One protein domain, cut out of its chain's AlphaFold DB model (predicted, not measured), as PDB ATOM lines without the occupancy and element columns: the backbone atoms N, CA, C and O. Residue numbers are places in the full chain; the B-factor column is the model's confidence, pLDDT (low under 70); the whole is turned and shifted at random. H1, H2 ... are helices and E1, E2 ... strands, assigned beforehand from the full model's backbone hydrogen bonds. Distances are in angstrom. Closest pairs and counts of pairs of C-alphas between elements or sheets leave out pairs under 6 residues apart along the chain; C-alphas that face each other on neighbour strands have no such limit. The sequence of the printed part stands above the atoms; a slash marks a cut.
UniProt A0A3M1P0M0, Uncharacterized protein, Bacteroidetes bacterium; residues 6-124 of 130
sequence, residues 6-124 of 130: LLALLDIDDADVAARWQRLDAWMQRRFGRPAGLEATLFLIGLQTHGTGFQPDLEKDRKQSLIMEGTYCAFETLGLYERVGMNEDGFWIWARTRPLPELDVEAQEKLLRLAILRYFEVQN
ATOM      1  N   LEU A   6     132.428 126.056 100.218       84.31
ATOM      2  CA  LEU A   6     133.720 126.051  99.530       84.31
ATOM      3  C   LEU A   6     134.818 125.370 100.341       84.31
ATOM      4  O   LEU A   6     135.649 124.670  99.772       84.31
ATOM      5  N   LEU A   7     134.839 125.564 101.658       85.56
ATOM      6  CA  LEU A   7     135.815 124.889 102.510       85.56
ATOM      7  C   LEU A   7     135.513 123.389 102.579       85.56
ATOM      8  O   LEU A   7     136.435 122.584 102.546       85.56
ATOM      9  N   ALA A   8     134.234 123.007 102.546       89.00
ATOM     10  CA  ALA A   8     133.836 121.606 102.445       89.00
ATOM     11  C   ALA A   8     134.335 120.923 101.153       89.00
ATOM     12  O   ALA A   8     134.577 119.719 101.153       89.00
ATOM     13  N   LEU A   9     134.533 121.667 100.055       91.00
ATOM     14  CA  LEU A   9     135.167 121.127  98.845       91.00
ATOM     15  C   LEU A   9     136.650 120.804  99.069       91.00
ATOM     16  O   LEU A   9     137.158 119.831  98.518       91.00
ATOM     17  N   LEU A  10     137.347 121.600  99.879       91.56
ATOM     18  CA  LEU A  10     138.760 121.373 100.194       91.56
ATOM     19  C   LEU A  10     138.965 120.183 101.142       91.56
ATOM     20  O   LEU A  10     140.031 119.571 101.102       91.56
ATOM     21  N   ASP A  11     137.933 119.807 101.905       93.31
ATOM     22  CA  ASP A  11     137.913 118.610 102.758       93.31
ATOM     23  C   ASP A  11     137.795 117.291 101.953       93.31
ATOM     24  O   ASP A  11     137.948 116.209 102.523       93.31
ATOM     25  N   ILE A  12     137.520 117.340 100.638       93.94
ATOM     26  CA  ILE A  12     137.458 116.140  99.782       93.94
ATOM     27  C   ILE A  12     138.835 115.475  99.735       93.94
ATOM     28  O   ILE A  12     139.828 116.144  99.472       93.94
ATOM     29  N   ASP A  13     138.898 114.159  99.930       96.25
ATOM     30  CA  ASP A  13     140.153 113.399  99.901       96.25
ATOM     31  C   ASP A  13     140.904 113.584  98.566       96.25
ATOM     32  O   ASP A  13     140.321 113.455  97.482       96.25
ATOM     33  N   ASP A  14     142.205 113.868  98.630       95.25
ATOM     34  CA  ASP A  14     143.040 114.079  97.445       95.25
ATOM     35  C   ASP A  14     143.079 112.850  96.528       95.25
ATOM     36  O   ASP A  14     143.154 112.997  95.306       95.25
ATOM     37  N   ALA A  15     142.956 111.639  97.078       96.12
ATOM     38  CA  ALA A  15     142.849 110.411  96.299       96.12
ATOM     39  C   ALA A  15     141.545 110.356  95.487       96.12
ATOM     40  O   ALA A  15     141.555 109.880  94.348       96.12
ATOM     41  N   ASP A  16     140.434 110.878  96.020       96.19
ATOM     42  CA  ASP A  16     139.174 110.992  95.275       96.19
ATOM     43  C   ASP A  16     139.298 112.044  94.162       96.19
ATOM     44  O   ASP A  16     138.959 111.774  93.005       96.19
ATOM     45  N   VAL A  17     139.875 113.214  94.465       96.25
ATOM     46  CA  VAL A  17     140.144 114.248  93.449       96.25
ATOM     47  C   VAL A  17     141.032 113.695  92.333       96.25
ATOM     48  O   VAL A  17     140.709 113.857  91.154       96.25
ATOM     49  N   ALA A  18     142.109 112.987  92.678       95.19
ATOM     50  CA  ALA A  18     143.010 112.360  91.718       95.19
ATOM     51  C   ALA A  18     142.297 111.296  90.870       95.19
ATOM     52  O   ALA A  18     142.444 111.287  89.647       95.19
ATOM     53  N   ALA A  19     141.474 110.437  91.478       95.44
ATOM     54  CA  ALA A  19     140.716 109.417  90.756       95.44
ATOM     55  C   ALA A  19     139.682 110.031  89.793       95.44
ATOM     56  O   ALA A  19     139.501 109.542  88.675       95.44
ATOM     57  N   ARG A  20     139.000 111.109  90.201       95.25
ATOM     58  CA  ARG A  20     138.091 111.882  89.334       95.25
ATOM     59  C   ARG A  20     138.846 112.524  88.175       95.25
ATOM     60  O   ARG A  20     138.404 112.423  87.031       95.25
ATOM     61  N   TRP A  21     140.003 113.118  88.457       95.19
ATOM     62  CA  TRP A  21     140.852 113.736  87.446       95.19
ATOM     63  C   TRP A  21     141.360 112.719  86.420       95.19
ATOM     64  O   TRP A  21     141.257 112.956  85.222       95.19
ATOM     65  N   GLN A  22     141.801 111.538  86.858       93.62
ATOM     66  CA  GLN A  22     142.213 110.459  85.954       93.62
ATOM     67  C   GLN A  22     141.096 110.032  84.992       93.62
ATOM     68  O   GLN A  22     141.368 109.721  83.831       93.62
ATOM     69  N   ARG A  23     139.831 110.035  85.437       92.69
ATOM     70  CA  ARG A  23     138.690 109.752  84.552       92.69
ATOM     71  C   ARG A  23     138.499 110.844  83.505       92.69
ATOM     72  O   ARG A  23     138.262 110.517  82.342       92.69
ATOM     73  N   LEU A  24     138.624 112.109  83.904       93.62
ATOM     74  CA  LEU A  24     138.588 113.234  82.973       93.62
ATOM     75  C   LEU A  24     139.734 113.133  81.956       93.62
ATOM     76  O   LEU A  24     139.477 113.184  80.758       93.62
ATOM     77  N   ASP A  25     140.966 112.887  82.400       92.12
ATOM     78  CA  ASP A  25     142.122 112.723  81.512       92.12
ATOM     79  C   ASP A  25     141.943 111.557  80.532       92.12
ATOM     80  O   ASP A  25     142.219 111.697  79.339       92.12
ATOM     81  N   ALA A  26     141.420 110.418  80.991       91.56
ATOM     82  CA  ALA A  26     141.114 109.288  80.118       91.56
ATOM     83  C   ALA A  26     140.040 109.637  79.073       91.56
ATOM     84  O   ALA A  26     140.126 109.203  77.920       91.56
ATOM     85  N   TRP A  27     139.033 110.430  79.447       90.19
ATOM     86  CA  TRP A  27     138.031 110.933  78.513       90.19
ATOM     87  C   TRP A  27     138.648 111.894  77.486       90.19
ATOM     88  O   TRP A  27     138.439 111.713  76.284       90.19
ATOM     89  N   MET A  28     139.481 112.839  77.931       90.75
ATOM     90  CA  MET A  28     140.204 113.782  77.067       90.75
ATOM     91  C   MET A  28     141.120 113.043  76.084       90.75
ATOM     92  O   MET A  28     141.079 113.310  74.882       90.75
ATOM     93  N   GLN A  29     141.861 112.038  76.562       90.88
ATOM     94  CA  GLN A  29     142.705 111.171  75.739       90.88
ATOM     95  C   GLN A  29     141.901 110.479  74.637       90.88
ATOM     96  O   GLN A  29     142.330 110.454  73.485       90.88
ATOM     97  N   ARG A  30     140.728 109.926  74.962       90.56
ATOM     98  CA  ARG A  30     139.856 109.270  73.973       90.56
ATOM     99  C   ARG A  30     139.273 110.267  72.974       90.56
ATOM    100  O   ARG A  30     139.137 109.940  71.800       90.56
ATOM    101  N   ARG A  31     138.925 111.473  73.428       87.19
ATOM    102  CA  ARG A  31     138.248 112.491  72.615       87.19
ATOM    103  C   ARG A  31     139.191 113.275  71.698       87.19
ATOM    104  O   ARG A  31     138.759 113.683  70.617       87.19
ATOM    105  N   PHE A  32     140.429 113.500  72.135       85.88
ATOM    106  CA  PHE A  32     141.400 114.393  71.491       85.88
ATOM    107  C   PHE A  32     142.753 113.733  71.186       85.88
ATOM    108  O   PHE A  32     143.620 114.373  70.597       85.88
ATOM    109  N   GLY A  33     142.961 112.474  71.579       87.62
ATOM    110  CA  GLY A  33     144.197 111.727  71.326       87.62
ATOM    111  C   GLY A  33     145.363 112.055  72.265       87.62
ATOM    112  O   GLY A  33     146.448 111.501  72.088       87.62
ATOM    113  N   ARG A  34     145.171 112.929  73.261       84.69
ATOM    114  CA  ARG A  34     146.189 113.312  74.257       84.69
ATOM    115  C   ARG A  34     145.547 113.663  75.610       84.69
ATOM    116  O   ARG A  34     144.409 114.145  75.592       84.69
ATOM    117  N   PRO A  35     146.243 113.481  76.750       82.88
ATOM    118  CA  PRO A  35     145.740 113.965  78.027       82.88
ATOM    119  C   PRO A  35     145.795 115.493  78.032       82.88
ATOM    120  O   PRO A  35     146.571 116.106  77.285       82.88
ATOM    121  N   ALA A  36     144.967 116.114  78.862       83.69
ATOM    122  CA  ALA A  36     144.900 117.560  78.956       83.69
ATOM    123  C   ALA A  36     145.152 117.967  80.404       83.69
ATOM    124  O   ALA A  36     144.282 117.854  81.261       83.69
ATOM    125  N   GLY A  37     146.351 118.488  80.670       90.19
ATOM    126  CA  GLY A  37     146.637 119.114  81.959       90.19
ATOM    127  C   GLY A  37     145.691 120.289  82.244       90.19
ATOM    128  O   GLY A  37     144.912 120.706  81.385       90.19
ATOM    129  N   LEU A  38     145.788 120.849  83.450       93.69
ATOM    130  CA  LEU A  38     144.938 121.948  83.931       93.69
ATOM    131  C   LEU A  38     144.761 123.074  82.902       93.69
ATOM    132  O   LEU A  38     143.642 123.350  82.476       93.69
ATOM    133  N   GLU A  39     145.864 123.666  82.444       94.38
ATOM    134  CA  GLU A  39     145.838 124.789  81.500       94.38
ATOM    135  C   GLU A  39     145.188 124.414  80.158       94.38
ATOM    136  O   GLU A  39     144.353 125.152  79.636       94.38
ATOM    137  N   ALA A  40     145.512 123.236  79.618       93.38
ATOM    138  CA  ALA A  40     144.934 122.759  78.365       93.38
ATOM    139  C   ALA A  40     143.424 122.510  78.492       93.38
ATOM    140  O   ALA A  40     142.669 122.793  77.563       93.38
ATOM    141  N   THR A  41     142.979 122.008  79.643       95.38
ATOM    142  CA  THR A  41     141.558 121.801  79.930       95.38
ATOM    143  C   THR A  41     140.820 123.134  80.034       95.38
ATOM    144  O   THR A  41     139.782 123.300  79.397       95.38
ATOM    145  N   LEU A  42     141.381 124.117  80.742       96.88
ATOM    146  CA  LEU A  42     140.814 125.466  80.838       96.88
ATOM    147  C   LEU A  42     140.732 126.164  79.480       96.88
ATOM    148  O   LEU A  42     139.699 126.739  79.148       96.88
ATOM    149  N   PHE A  43     141.781 126.054  78.663       94.56
ATOM    150  CA  PHE A  43     141.766 126.558  77.293       94.56
ATOM    151  C   PHE A  43     140.603 125.969  76.484       94.56
ATOM    152  O   PHE A  43     139.909 126.702  75.785       94.56
ATOM    153  N   LEU A  44     140.366 124.657  76.587       92.69
ATOM    154  CA  LEU A  44     139.276 123.987  75.871       92.69
ATOM    155  C   LEU A  44     137.894 124.424  76.369       92.69
ATOM    156  O   LEU A  44     137.008 124.636  75.541       92.69
ATOM    157  N   ILE A  45     137.723 124.604  77.683       94.69
ATOM    158  CA  ILE A  45     136.491 125.157  78.264       94.69
ATOM    159  C   ILE A  45     136.241 126.563  77.709       94.69
ATOM    160  O   ILE A  45     135.173 126.825  77.162       94.69
ATOM    161  N   GLY A  46     137.231 127.455  77.787       94.12
ATOM    162  CA  GLY A  46     137.091 128.824  77.292       94.12
ATOM    163  C   GLY A  46     136.825 128.885  75.791       94.12
ATOM    164  O   GLY A  46     135.965 129.637  75.344       94.12
ATOM    165  N   LEU A  47     137.500 128.042  75.006       92.19
ATOM    166  CA  LEU A  47     137.275 127.924  73.566       92.19
ATOM    167  C   LEU A  47     135.841 127.486  73.240       92.19
ATOM    168  O   LEU A  47     135.238 128.012  72.304       92.19
ATOM    169  N   GLN A  48     135.300 126.535  74.008       90.31
ATOM    170  CA  GLN A  48     133.920 126.081  73.868       90.31
ATOM    171  C   GLN A  48     132.933 127.197  74.228       90.31
ATOM    172  O   GLN A  48     132.010 127.446  73.455       90.31
ATOM    173  N   THR A  49     133.141 127.885  75.355       87.19
ATOM    174  CA  THR A  49     132.279 128.992  75.804       87.19
ATOM    175  C   THR A  49     132.272 130.151  74.813       87.19
ATOM    176  O   THR A  49     131.216 130.713  74.537       87.19
ATOM    177  N   HIS A  50     133.435 130.488  74.256       86.44
ATOM    178  CA  HIS A  50     133.576 131.578  73.295       86.44
ATOM    179  C   HIS A  50     132.973 131.241  71.915       86.44
ATOM    180  O   HIS A  50     132.697 132.125  71.111       86.44
ATOM    181  N   GLY A  51     132.761 129.957  71.604       81.00
ATOM    182  CA  GLY A  51     132.036 129.524  70.403       81.00
ATOM    183  C   GLY A  51     132.781 129.693  69.072       81.00
ATOM    184  O   GLY A  51     132.217 129.390  68.023       81.00
ATOM    185  N   THR A  52     134.045 130.125  69.068       65.62
ATOM    186  CA  THR A  52     134.792 130.405  67.822       65.62
ATOM    187  C   THR A  52     135.470 129.196  67.177       65.62
ATOM    188  O   THR A  52     136.059 129.336  66.106       65.62
ATOM    189  N   GLY A  53     135.389 128.005  67.776       67.81
ATOM    190  CA  GLY A  53     136.140 126.835  67.307       67.81
ATOM    191  C   GLY A  53     137.662 127.042  67.376       67.81
ATOM    192  O   GLY A  53     138.157 128.132  67.658       67.81
ATOM    193  N   PHE A  54     138.437 125.978  67.159       72.88
ATOM    194  CA  PHE A  54     139.901 126.061  67.212       72.88
ATOM    195  C   PHE A  54     140.472 126.804  65.996       72.88
ATOM    196  O   PHE A  54     140.137 126.475  64.859       72.88
ATOM    197  N   GLN A  55     141.388 127.745  66.244       75.31
ATOM    198  CA  GLN A  55     142.168 128.435  65.215       75.31
ATOM    199  C   GLN A  55     143.662 128.115  65.406       75.31
ATOM    200  O   GLN A  55     144.170 128.287  66.519       75.31
ATOM    201  N   PRO A  56     144.374 127.642  64.364       68.62
ATOM    202  CA  PRO A  56     145.762 127.190  64.488       68.62
ATOM    203  C   PRO A  56     146.729 128.315  64.886       68.62
ATOM    204  O   PRO A  56     147.647 128.074  65.671       68.62
ATOM    205  N   ASP A  57     146.460 129.543  64.443       80.06
ATOM    206  CA  ASP A  57     147.346 130.700  64.614       80.06
ATOM    207  C   ASP A  57     146.894 131.640  65.739       80.06
ATOM    208  O   ASP A  57     147.072 132.854  65.673       80.06
ATOM    209  N   LEU A  58     146.287 131.086  66.796       82.81
ATOM    210  CA  LEU A  58     145.818 131.900  67.914       82.81
ATOM    211  C   LEU A  58     147.000 132.554  68.650       82.81
ATOM    212  O   LEU A  58     147.896 131.860  69.158       82.81
ATOM    213  N   GLU A  59     146.969 133.883  68.739       87.94
ATOM    214  CA  GLU A  59     147.967 134.679  69.452       87.94
ATOM    215  C   GLU A  59     148.066 134.276  70.927       87.94
ATOM    216  O   GLU A  59     147.101 133.810  71.542       87.94
ATOM    217  N   LYS A  60     149.254 134.455  71.518       89.12
ATOM    218  CA  LYS A  60     149.526 134.056  72.906       89.12
ATOM    219  C   LYS A  60     148.557 134.717  73.888       89.12
ATOM    220  O   LYS A  60     148.016 134.026  74.747       89.12
ATOM    221  N   ASP A  61     148.308 136.009  73.730       90.06
ATOM    222  CA  ASP A  61     147.438 136.758  74.638       90.06
ATOM    223  C   ASP A  61     145.992 136.279  74.517       90.06
ATOM    224  O   ASP A  61     145.346 136.011  75.525       90.06
ATOM    225  N   ARG A  62     145.524 135.997  73.294       90.38
ATOM    226  CA  ARG A  62     144.201 135.400  73.070       90.38
ATOM    227  C   ARG A  62     144.081 134.000  73.683       90.38
ATOM    228  O   ARG A  62     143.028 133.670  74.226       90.38
ATOM    229  N   LYS A  63     145.144 133.182  73.652       92.62
ATOM    230  CA  LYS A  63     145.177 131.885  74.365       92.62
ATOM    231  C   LYS A  63     145.012 132.082  75.869       92.62
ATOM    232  O   LYS A  63     144.216 131.373  76.477       92.62
ATOM    233  N   GLN A  64     145.720 133.049  76.450       94.81
ATOM    234  CA  GLN A  64     145.612 133.368  77.875       94.81
ATOM    235  C   GLN A  64     144.218 133.895  78.237       94.81
ATOM    236  O   GLN A  64     143.650 133.452  79.232       94.81
ATOM    237  N   SER A  65     143.606 134.738  77.398       93.94
ATOM    238  CA  SER A  65     142.217 135.179  77.589       93.94
ATOM    239  C   SER A  65     141.236 134.005  77.596       93.94
ATOM    240  O   SER A  65     140.359 133.957  78.449       93.94
ATOM    241  N   LEU A  66     141.401 133.022  76.704       95.50
ATOM    242  CA  LEU A  66     140.562 131.818  76.703       95.50
ATOM    243  C   LEU A  66     140.793 130.936  77.937       95.50
ATOM    244  O   LEU A  66     139.836 130.396  78.481       95.50
ATOM    245  N   ILE A  67     142.032 130.796  78.410       96.06
ATOM    246  CA  ILE A  67     142.319 130.070  79.659       96.06
ATOM    247  C   ILE A  67     141.631 130.759  80.845       96.06
ATOM    248  O   ILE A  67     140.999 130.092  81.668       96.06
ATOM    249  N   MET A  68     141.700 132.091  80.913       95.88
ATOM    250  CA  MET A  68     141.013 132.873  81.944       95.88
ATOM    251  C   MET A  68     139.495 132.728  81.847       95.88
ATOM    252  O   MET A  68     138.842 132.479  82.857       95.88
ATOM    253  N   GLU A  69     138.937 132.782  80.640       96.00
ATOM    254  CA  GLU A  69     137.509 132.557  80.406       96.00
ATOM    255  C   GLU A  69     137.068 131.172  80.893       96.00
ATOM    256  O   GLU A  69     136.074 131.038  81.606       96.00
ATOM    257  N   GLY A  70     137.844 130.130  80.574       97.00
ATOM    258  CA  GLY A  70     137.584 128.776  81.057       97.00
ATOM    259  C   GLY A  70     137.686 128.651  82.576       97.00
ATOM    260  O   GLY A  70     136.918 127.907  83.184       97.00
ATOM    261  N   THR A  71     138.584 129.417  83.201       97.19
ATOM    262  CA  THR A  71     138.737 129.467  84.663       97.19
ATOM    263  C   THR A  71     137.488 130.031  85.322       97.19
ATOM    264  O   THR A  71     136.955 129.428  86.255       97.19
ATOM    265  N   TYR A  72     136.967 131.146  84.808       96.88
ATOM    266  CA  TYR A  72     135.733 131.724  85.328       96.88
ATOM    267  C   TYR A  72     134.517 130.833  85.066       96.88
ATOM    268  O   TYR A  72     133.716 130.647  85.976       96.88
ATOM    269  N   CYS A  73     134.426 130.189  83.897       96.38
ATOM    270  CA  CYS A  73     133.375 129.204  83.616       96.38
ATOM    271  C   CYS A  73     133.400 128.028  84.601       96.38
ATOM    272  O   CYS A  73     132.353 127.574  85.058       96.38
ATOM    273  N   ALA A  74     134.588 127.526  84.946       97.19
ATOM    274  CA  ALA A  74     134.723 126.470  85.939       97.19
ATOM    275  C   ALA A  74     134.255 126.955  87.319       97.19
ATOM    276  O   ALA A  74     133.443 126.297  87.970       97.19
ATOM    277  N   PHE A  75     134.709 128.130  87.756       96.56
ATOM    278  CA  PHE A  75     134.350 128.680  89.064       96.56
ATOM    279  C   PHE A  75     132.896 129.161  89.180       96.56
ATOM    280  O   PHE A  75     132.336 129.131  90.277       96.56
ATOM    281  N   GLU A  76     132.255 129.540  88.078       95.56
ATOM    282  CA  GLU A  76     130.813 129.803  88.010       95.56
ATOM    283  C   GLU A  76     130.011 128.587  88.486       95.56
ATOM    284  O   GLU A  76     129.034 128.735  89.217       95.56
ATOM    285  N   THR A  77     130.471 127.367  88.187       94.31
ATOM    286  CA  THR A  77     129.789 126.137  88.632       94.31
ATOM    287  C   THR A  77     129.861 125.894  90.141       94.31
ATOM    288  O   THR A  77     129.076 125.108  90.678       94.31
ATOM    289  N   LEU A  78     130.774 126.588  90.828       93.50
ATOM    290  CA  LEU A  78     130.876 126.644  92.287       93.50
ATOM    291  C   LEU A  78     130.198 127.896  92.873       93.50
ATOM    292  O   LEU A  78     130.262 128.121  94.080       93.50
ATOM    293  N   GLY A  79     129.576 128.725  92.031       92.81
ATOM    294  CA  GLY A  79     128.919 129.965  92.429       92.81
ATOM    295  C   GLY A  79     129.883 131.060  92.881       92.81
ATOM    296  O   GLY A  79     129.486 131.890  93.690       92.81
ATOM    297  N   LEU A  80     131.139 131.053  92.414       93.62
ATOM    298  CA  LEU A  80     132.177 132.031  92.793       93.62
ATOM    299  C   LEU A  80     132.275 133.238  91.862       93.62
ATOM    300  O   LEU A  80     132.743 134.305  92.270       93.62
ATOM    301  N   TYR A  81     131.854 133.044  90.619       95.69
ATOM    302  CA  TYR A  81     131.767 134.081  89.610       95.69
ATOM    303  C   TYR A  81     130.421 133.996  88.910       95.69
ATOM    304  O   TYR A  81     129.842 132.919  88.791       95.69
ATOM    305  N   GLU A  82     129.949 135.138  88.438       96.06
ATOM    306  CA  GLU A  82     128.748 135.256  87.625       96.06
ATOM    307  C   GLU A  82     129.018 136.142  86.411       96.06
ATOM    308  O   GLU A  82     129.852 137.055  86.452       96.06
ATOM    309  N   ARG A  83     128.309 135.868  85.316       95.56
ATOM    310  CA  ARG A  83     128.376 136.668  84.092       95.56
ATOM    311  C   ARG A  83     127.504 137.903  84.256       95.56
ATOM    312  O   ARG A  83     126.305 137.784  84.495       95.56
ATOM    313  N   VAL A  84     128.086 139.082  84.065       96.88
ATOM    314  CA  VAL A  84     127.375 140.369  84.200       96.88
ATOM    315  C   VAL A  84     127.237 141.135  82.886       96.88
ATOM    316  O   VAL A  84     126.617 142.193  82.841       96.88
ATOM    317  N   GLY A  85     127.796 140.610  81.801       94.50
ATOM    318  CA  GLY A  85     127.736 141.218  80.478       94.50
ATOM    319  C   GLY A  85     128.758 140.598  79.539       94.50
ATOM    320  O   GLY A  85     129.400 139.612  79.886       94.50
ATOM    321  N   MET A  86     128.928 141.190  78.364       94.19
ATOM    322  CA  MET A  86     129.912 140.772  77.369       94.19
ATOM    323  C   MET A  86     130.698 142.001  76.914       94.19
ATOM    324  O   MET A  86     130.122 143.086  76.804       94.19
ATOM    325  N   ASN A  87     132.004 141.853  76.703       91.38
ATOM    326  CA  ASN A  87     132.836 142.926  76.166       91.38
ATOM    327  C   ASN A  87     132.774 142.972  74.627       91.38
ATOM    328  O   ASN A  87     132.144 142.130  73.987       91.38
ATOM    329  N   GLU A  88     133.436 143.963  74.028       91.31
ATOM    330  CA  GLU A  88     133.445 144.173  72.569       91.31
ATOM    331  C   GLU A  88     134.089 143.009  71.790       91.31
ATOM    332  O   GLU A  88     133.769 142.794  70.623       91.31
ATOM    333  N   ASP A  89     134.933 142.214  72.454       85.00
ATOM    334  CA  ASP A  89     135.647 141.069  71.880       85.00
ATOM    335  C   ASP A  89     134.890 139.734  72.009       85.00
ATOM    336  O   ASP A  89     135.427 138.687  71.624       85.00
ATOM    337  N   GLY A  90     133.675 139.758  72.571       86.44
ATOM    338  CA  GLY A  90     132.818 138.584  72.749       86.44
ATOM    339  C   GLY A  90     133.098 137.748  74.004       86.44
ATOM    340  O   GLY A  90     132.517 136.673  74.155       86.44
ATOM    341  N   PHE A  91     133.956 138.212  74.917       90.88
ATOM    342  CA  PHE A  91     134.196 137.551  76.204       90.88
ATOM    343  C   PHE A  91     133.184 137.980  77.259       90.88
ATOM    344  O   PHE A  91     132.762 139.141  77.293       90.88
ATOM    345  N   TRP A  92     132.842 137.069  78.168       94.44
ATOM    346  CA  TRP A  92     132.024 137.415  79.321       94.44
ATOM    347  C   TRP A  92     132.773 138.373  80.253       94.44
ATOM    348  O   TRP A  92     133.975 138.266  80.499       94.44
ATOM    349  N   ILE A  93     132.032 139.329  80.799       94.44
ATOM    350  CA  ILE A  93     132.466 140.144  81.926       94.44
ATOM    351  C   ILE A  93     132.035 139.399  83.185       94.44
ATOM    352  O   ILE A  93     130.857 139.064  83.336       94.44
ATOM    353  N   TRP A  94     132.985 139.151  84.082       96.38
ATOM    354  CA  TRP A  94     132.779 138.336  85.275       96.38
ATOM    355  C   TRP A  94     132.789 139.188  86.539       96.38
ATOM    356  O   TRP A  94     133.708 139.981  86.756       96.38
ATOM    357  N   ALA A  95     131.794 138.990  87.398       95.62
ATOM    358  CA  ALA A  95     131.772 139.539  88.746       95.62
ATOM    359  C   ALA A  95     132.005 138.428  89.767       95.62
ATOM    360  O   ALA A  95     131.503 137.315  89.626       95.62
ATOM    361  N   ARG A  96     132.783 138.732  90.805       94.44
ATOM    362  CA  ARG A  96     132.992 137.822  91.928       94.44
ATOM    363  C   ARG A  96     131.784 137.900  92.855       94.44
ATOM    364  O   ARG A  96     131.470 138.979  93.351       94.44
ATOM    365  N   THR A  97     131.157 136.768  93.137       93.44
ATOM    366  CA  THR A  97     129.939 136.709  93.967       93.44
ATOM    367  C   THR A  97     130.246 136.782  95.465       93.44
ATOM    368  O   THR A  97     129.422 137.227  96.261       93.44
ATOM    369  N   ARG A  98     131.443 136.336  95.871       86.88
ATOM    370  CA  ARG A  98     131.892 136.283  97.269       86.88
ATOM    371  C   ARG A  98     133.421 136.320  97.379       86.88
ATOM    372  O   ARG A  98     134.106 135.888  96.451       86.88
ATOM    373  N   PRO A  99     133.998 136.785  98.501       84.06
ATOM    374  CA  PRO A  99     135.432 136.649  98.731       84.06
ATOM    375  C   PRO A  99     135.840 135.166  98.780       84.06
ATOM    376  O   PRO A  99     135.130 134.335  99.346       84.06
ATOM    377  N   LEU A 100     136.988 134.829  98.184       79.62
ATOM    378  CA  LEU A 100     137.643 133.546  98.452       79.62
ATOM    379  C   LEU A 100     138.421 133.670  99.761       79.62
ATOM    380  O   LEU A 100     139.000 134.735  99.998       79.62
ATOM    381  N   PRO A 101     138.465 132.603 100.571       83.31
ATOM    382  CA  PRO A 101     139.406 132.530 101.677       83.31
ATOM    383  C   PRO A 101     140.847 132.639 101.159       83.31
ATOM    384  O   PRO A 101     141.124 132.370  99.987       83.31
ATOM    385  N   GLU A 102     141.768 133.024 102.038       88.25
ATOM    386  CA  GLU A 102     143.194 132.899 101.746       88.25
ATOM    387  C   GLU A 102     143.548 131.413 101.671       88.25
ATOM    388  O   GLU A 102     143.334 130.660 102.620       88.25
ATOM    389  N   LEU A 103     144.042 130.994 100.509       90.94
ATOM    390  CA  LEU A 103     144.423 129.620 100.211       90.94
ATOM    391  C   LEU A 103     145.893 129.601  99.808       90.94
ATOM    392  O   LEU A 103     146.349 130.498  99.092       90.94
ATOM    393  N   ASP A 104     146.619 128.569 100.218       94.44
ATOM    394  CA  ASP A 104     147.941 128.298  99.668       94.44
ATOM    395  C   ASP A 104     147.847 127.787  98.218       94.44
ATOM    396  O   ASP A 104     146.765 127.584  97.661       94.44
ATOM    397  N   VAL A 105     149.001 127.626  97.571       94.25
ATOM    398  CA  VAL A 105     149.073 127.229  96.156       94.25
ATOM    399  C   VAL A 105     148.432 125.856  95.924       94.25
ATOM    400  O   VAL A 105     147.752 125.660  94.919       94.25
ATOM    401  N   GLU A 106     148.603 124.923  96.860       94.19
ATOM    402  CA  GLU A 106     148.066 123.565  96.752       94.19
ATOM    403  C   GLU A 106     146.536 123.561  96.843       94.19
ATOM    404  O   GLU A 106     145.857 122.986  95.986       94.19
ATOM    405  N   ALA A 107     145.971 124.286  97.810       94.19
ATOM    406  CA  ALA A 107     144.533 124.439  97.961       94.19
ATOM    407  C   ALA A 107     143.903 125.209  96.788       94.19
ATOM    408  O   ALA A 107     142.803 124.861  96.352       94.19
ATOM    409  N   GLN A 108     144.590 126.214  96.229       93.75
ATOM    410  CA  GLN A 108     144.144 126.897  95.008       93.75
ATOM    411  C   GLN A 108     144.081 125.936  93.813       93.75
ATOM    412  O   GLN A 108     143.082 125.912  93.088       93.75
ATOM    413  N   GLU A 109     145.112 125.108  93.622       95.06
ATOM    414  CA  GLU A 109     145.158 124.132  92.532       95.06
ATOM    415  C   GLU A 109     144.081 123.048  92.699       95.06
ATOM    416  O   GLU A 109     143.395 122.687  91.737       95.06
ATOM    417  N   LYS A 110     143.868 122.568  93.930       95.88
ATOM    418  CA  LYS A 110     142.795 121.624  94.269       95.88
ATOM    419  C   LYS A 110     141.414 122.212  93.995       95.88
ATOM    420  O   LYS A 110     140.596 121.559  93.345       95.88
ATOM    421  N   LEU A 111     141.160 123.449  94.426       95.50
ATOM    422  CA  LEU A 111     139.894 124.135  94.174       95.50
ATOM    423  C   LEU A 111     139.629 124.282  92.670       95.50
ATOM    424  O   LEU A 111     138.512 124.044  92.214       95.50
ATOM    425  N   LEU A 112     140.658 124.621  91.889       96.12
ATOM    426  CA  LEU A 112     140.558 124.725  90.436       96.12
ATOM    427  C   LEU A 112     140.258 123.370  89.777       96.12
ATOM    428  O   LEU A 112     139.384 123.292  88.911       96.12
ATOM    429  N   ARG A 113     140.912 122.282  90.212       97.06
ATOM    430  CA  ARG A 113     140.584 120.919  89.748       97.06
ATOM    431  C   ARG A 113     139.133 120.560  90.041       97.06
ATOM    432  O   ARG A 113     138.448 120.050  89.160       97.06
ATOM    433  N   LEU A 114     138.660 120.843  91.252       96.62
ATOM    434  CA  LEU A 114     137.278 120.585  91.659       96.62
ATOM    435  C   LEU A 114     136.278 121.404  90.836       96.62
ATOM    436  O   LEU A 114     135.269 120.857  90.398       96.62
ATOM    437  N   ALA A 115     136.583 122.672  90.557       96.75
ATOM    438  CA  ALA A 115     135.768 123.527  89.697       96.75
ATOM    439  C   ALA A 115     135.666 122.971  88.267       96.75
ATOM    440  O   ALA A 115     134.583 122.912  87.690       96.75
ATOM    441  N   ILE A 116     136.784 122.505  87.702       97.25
ATOM    442  CA  ILE A 116     136.810 121.871  86.378       97.25
ATOM    443  C   ILE A 116     135.997 120.576  86.387       97.25
ATOM    444  O   ILE A 116     135.142 120.386  85.526       97.25
ATOM    445  N   LEU A 117     136.217 119.692  87.361       96.00
ATOM    446  CA  LEU A 117     135.448 118.450  87.483       96.00
ATOM    447  C   LEU A 117     133.947 118.742  87.562       96.00
ATOM    448  O   LEU A 117     133.164 118.138  86.828       96.00
ATOM    449  N   ARG A 118     133.562 119.736  88.369       95.38
ATOM    450  CA  ARG A 118     132.174 120.172  88.490       95.38
ATOM    451  C   ARG A 118     131.614 120.715  87.178       95.38
ATOM    452  O   ARG A 118     130.480 120.388  86.835       95.38
ATOM    453  N   TYR A 119     132.397 121.481  86.420       95.88
ATOM    454  CA  TYR A 119     132.012 121.930  85.082       95.88
ATOM    455  C   TYR A 119     131.662 120.748  84.172       95.88
ATOM    456  O   TYR A 119     130.579 120.719  83.591       95.88
ATOM    457  N   PHE A 120     132.519 119.729  84.098       93.50
ATOM    458  CA  PHE A 120     132.265 118.556  83.256       93.50
ATOM    459  C   PHE A 120     131.072 117.706  83.726       93.50
ATOM    460  O   PHE A 120     130.362 117.144  82.887       93.50
ATOM    461  N   GLU A 121     130.824 117.633  85.038       92.00
ATOM    462  CA  GLU A 121     129.623 117.009  85.607       92.00
ATOM    463  C   GLU A 121     128.347 117.763  85.210       92.00
ATOM    464  O   GLU A 121     127.403 117.154  84.713       92.00
ATOM    465  N   VAL A 122     128.317 119.091  85.386       90.44
ATOM    466  CA  VAL A 122     127.145 119.934  85.080       90.44
ATOM    467  C   VAL A 122     126.823 119.931  83.587       90.44
ATOM    468  O   VAL A 122     125.655 119.883  83.212       90.44
ATOM    469  N   GLN A 123     127.846 119.929  82.729       86.69
ATOM    470  CA  GLN A 123     127.670 119.835  81.277       86.69
ATOM    471  C   GLN A 123     127.320 118.412  80.801       86.69
ATOM    472  O   GLN A 123     127.129 118.195  79.604       86.69
ATOM    473  N   ASN A 124     127.244 117.434  81.717       83.94
ATOM    474  CA  ASN A 124     126.962 116.027  81.431       83.94
ATOM    475  C   ASN A 124     127.898 115.437  80.353       83.94
ATOM    476  O   ASN A 124     127.482 114.660  79.492       83.94
TER     477      ASN A 124
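What this domain is: This is residues 6 to 124 of the 130 residues of an uncharacterized protein of Bacteroidetes bacterium (UniProt A0A3M1P0M0). Helices crossed at wide angles make the body, with H5 in the middle, H2 crossing it at a steep tilt on one side and meeting it with residues 17 to 24, and H4 crossing H3 at close range and meeting H5 with its residues 71 to 75. A hairpin of two strands, E1 and E2, covers residues 69 to 76 of H4 on the side far from H2, and short H1 packs on H5; residues 56 to 62 stick out. The printed part has 119 residues, with five named helices and two named strands in the order H1, H2, H3, H4, E1, E2, H5; the sheet has the order E1, E2, antiparallel, and the class is mostly helix. The whole is compact, with a radius of gyration of the C-alphas of 14.6 A, and rounded, with spans of 39 by 37 by 26 A.

Where its parts are: H1, residues 6 to 10, begins at C-alpha 6, (133.720, 126.051, 99.530), and is 6.9 A long. H2, residues 14 to 32, is the longest helix by residues and measures 26.0 A. H3, residues 38 to 50, measures 18.3 A. H4, residues 60 to 76, measures 24.4 A from C-alpha 60 at (149.526, 134.056, 72.906). E1, residues 81 to 86, is 14.1 A long, and E2, residues 92 to 96, is 12.7 A long. H5, residues 105 to 122, measures 25.6 A and ends at C-alpha 122, (127.145, 119.934, 85.080).

How they stand to each other: H5 is the hub, touching H1, H2 and H4. Its residues 107 to 114 touch H1, closest at the C-alphas of Leu 10 and Leu 111, 6.7 A apart. H2 touches H5 with residues 17 to 24, at a steep tilt of 54 degrees, the same way; the closest C-alphas, of Trp 21 and Leu 117, are 7.2 A apart. H4 and H5 touch about perpendicular, at 74 degrees, with the C-alphas of Ala 74 and Ala 115 closest at 4.9 A. H3 and H4 touch about perpendicular, at 87 degrees, and their closest C-alphas, of Gly 46 and Gly 70, are 3.8 A apart. H2 and H3 are near each other, while H2 and H4 are apart. E1 and E2 form an antiparallel hairpin, at 146 degrees between directions, with N 82 and O 95 at 2.9 A and N 93 and O 85 at 2.8 A, within hydrogen-bond range. The closest C-alphas of H4 and E1, Glu 76 and Glu 82, are 5.8 A apart. In H2, H3, H4 and H5 every O i to N i+4 pair is within hydrogen-bond range; in H1 it is 0 of 1, with 2 of 2 O i to N i+3 pairs within range.

The domain as a whole: The C-alphas farthest apart, of Ala 15 and Glu 88, are 42.3 A apart. The printed part has no cut, and no link is long; those from H3 to H4 and from E2 to H5 are short, the others tight. The mean pLDDT of the printed part is 91.3, and residues 52, 53 and 56 are under 70.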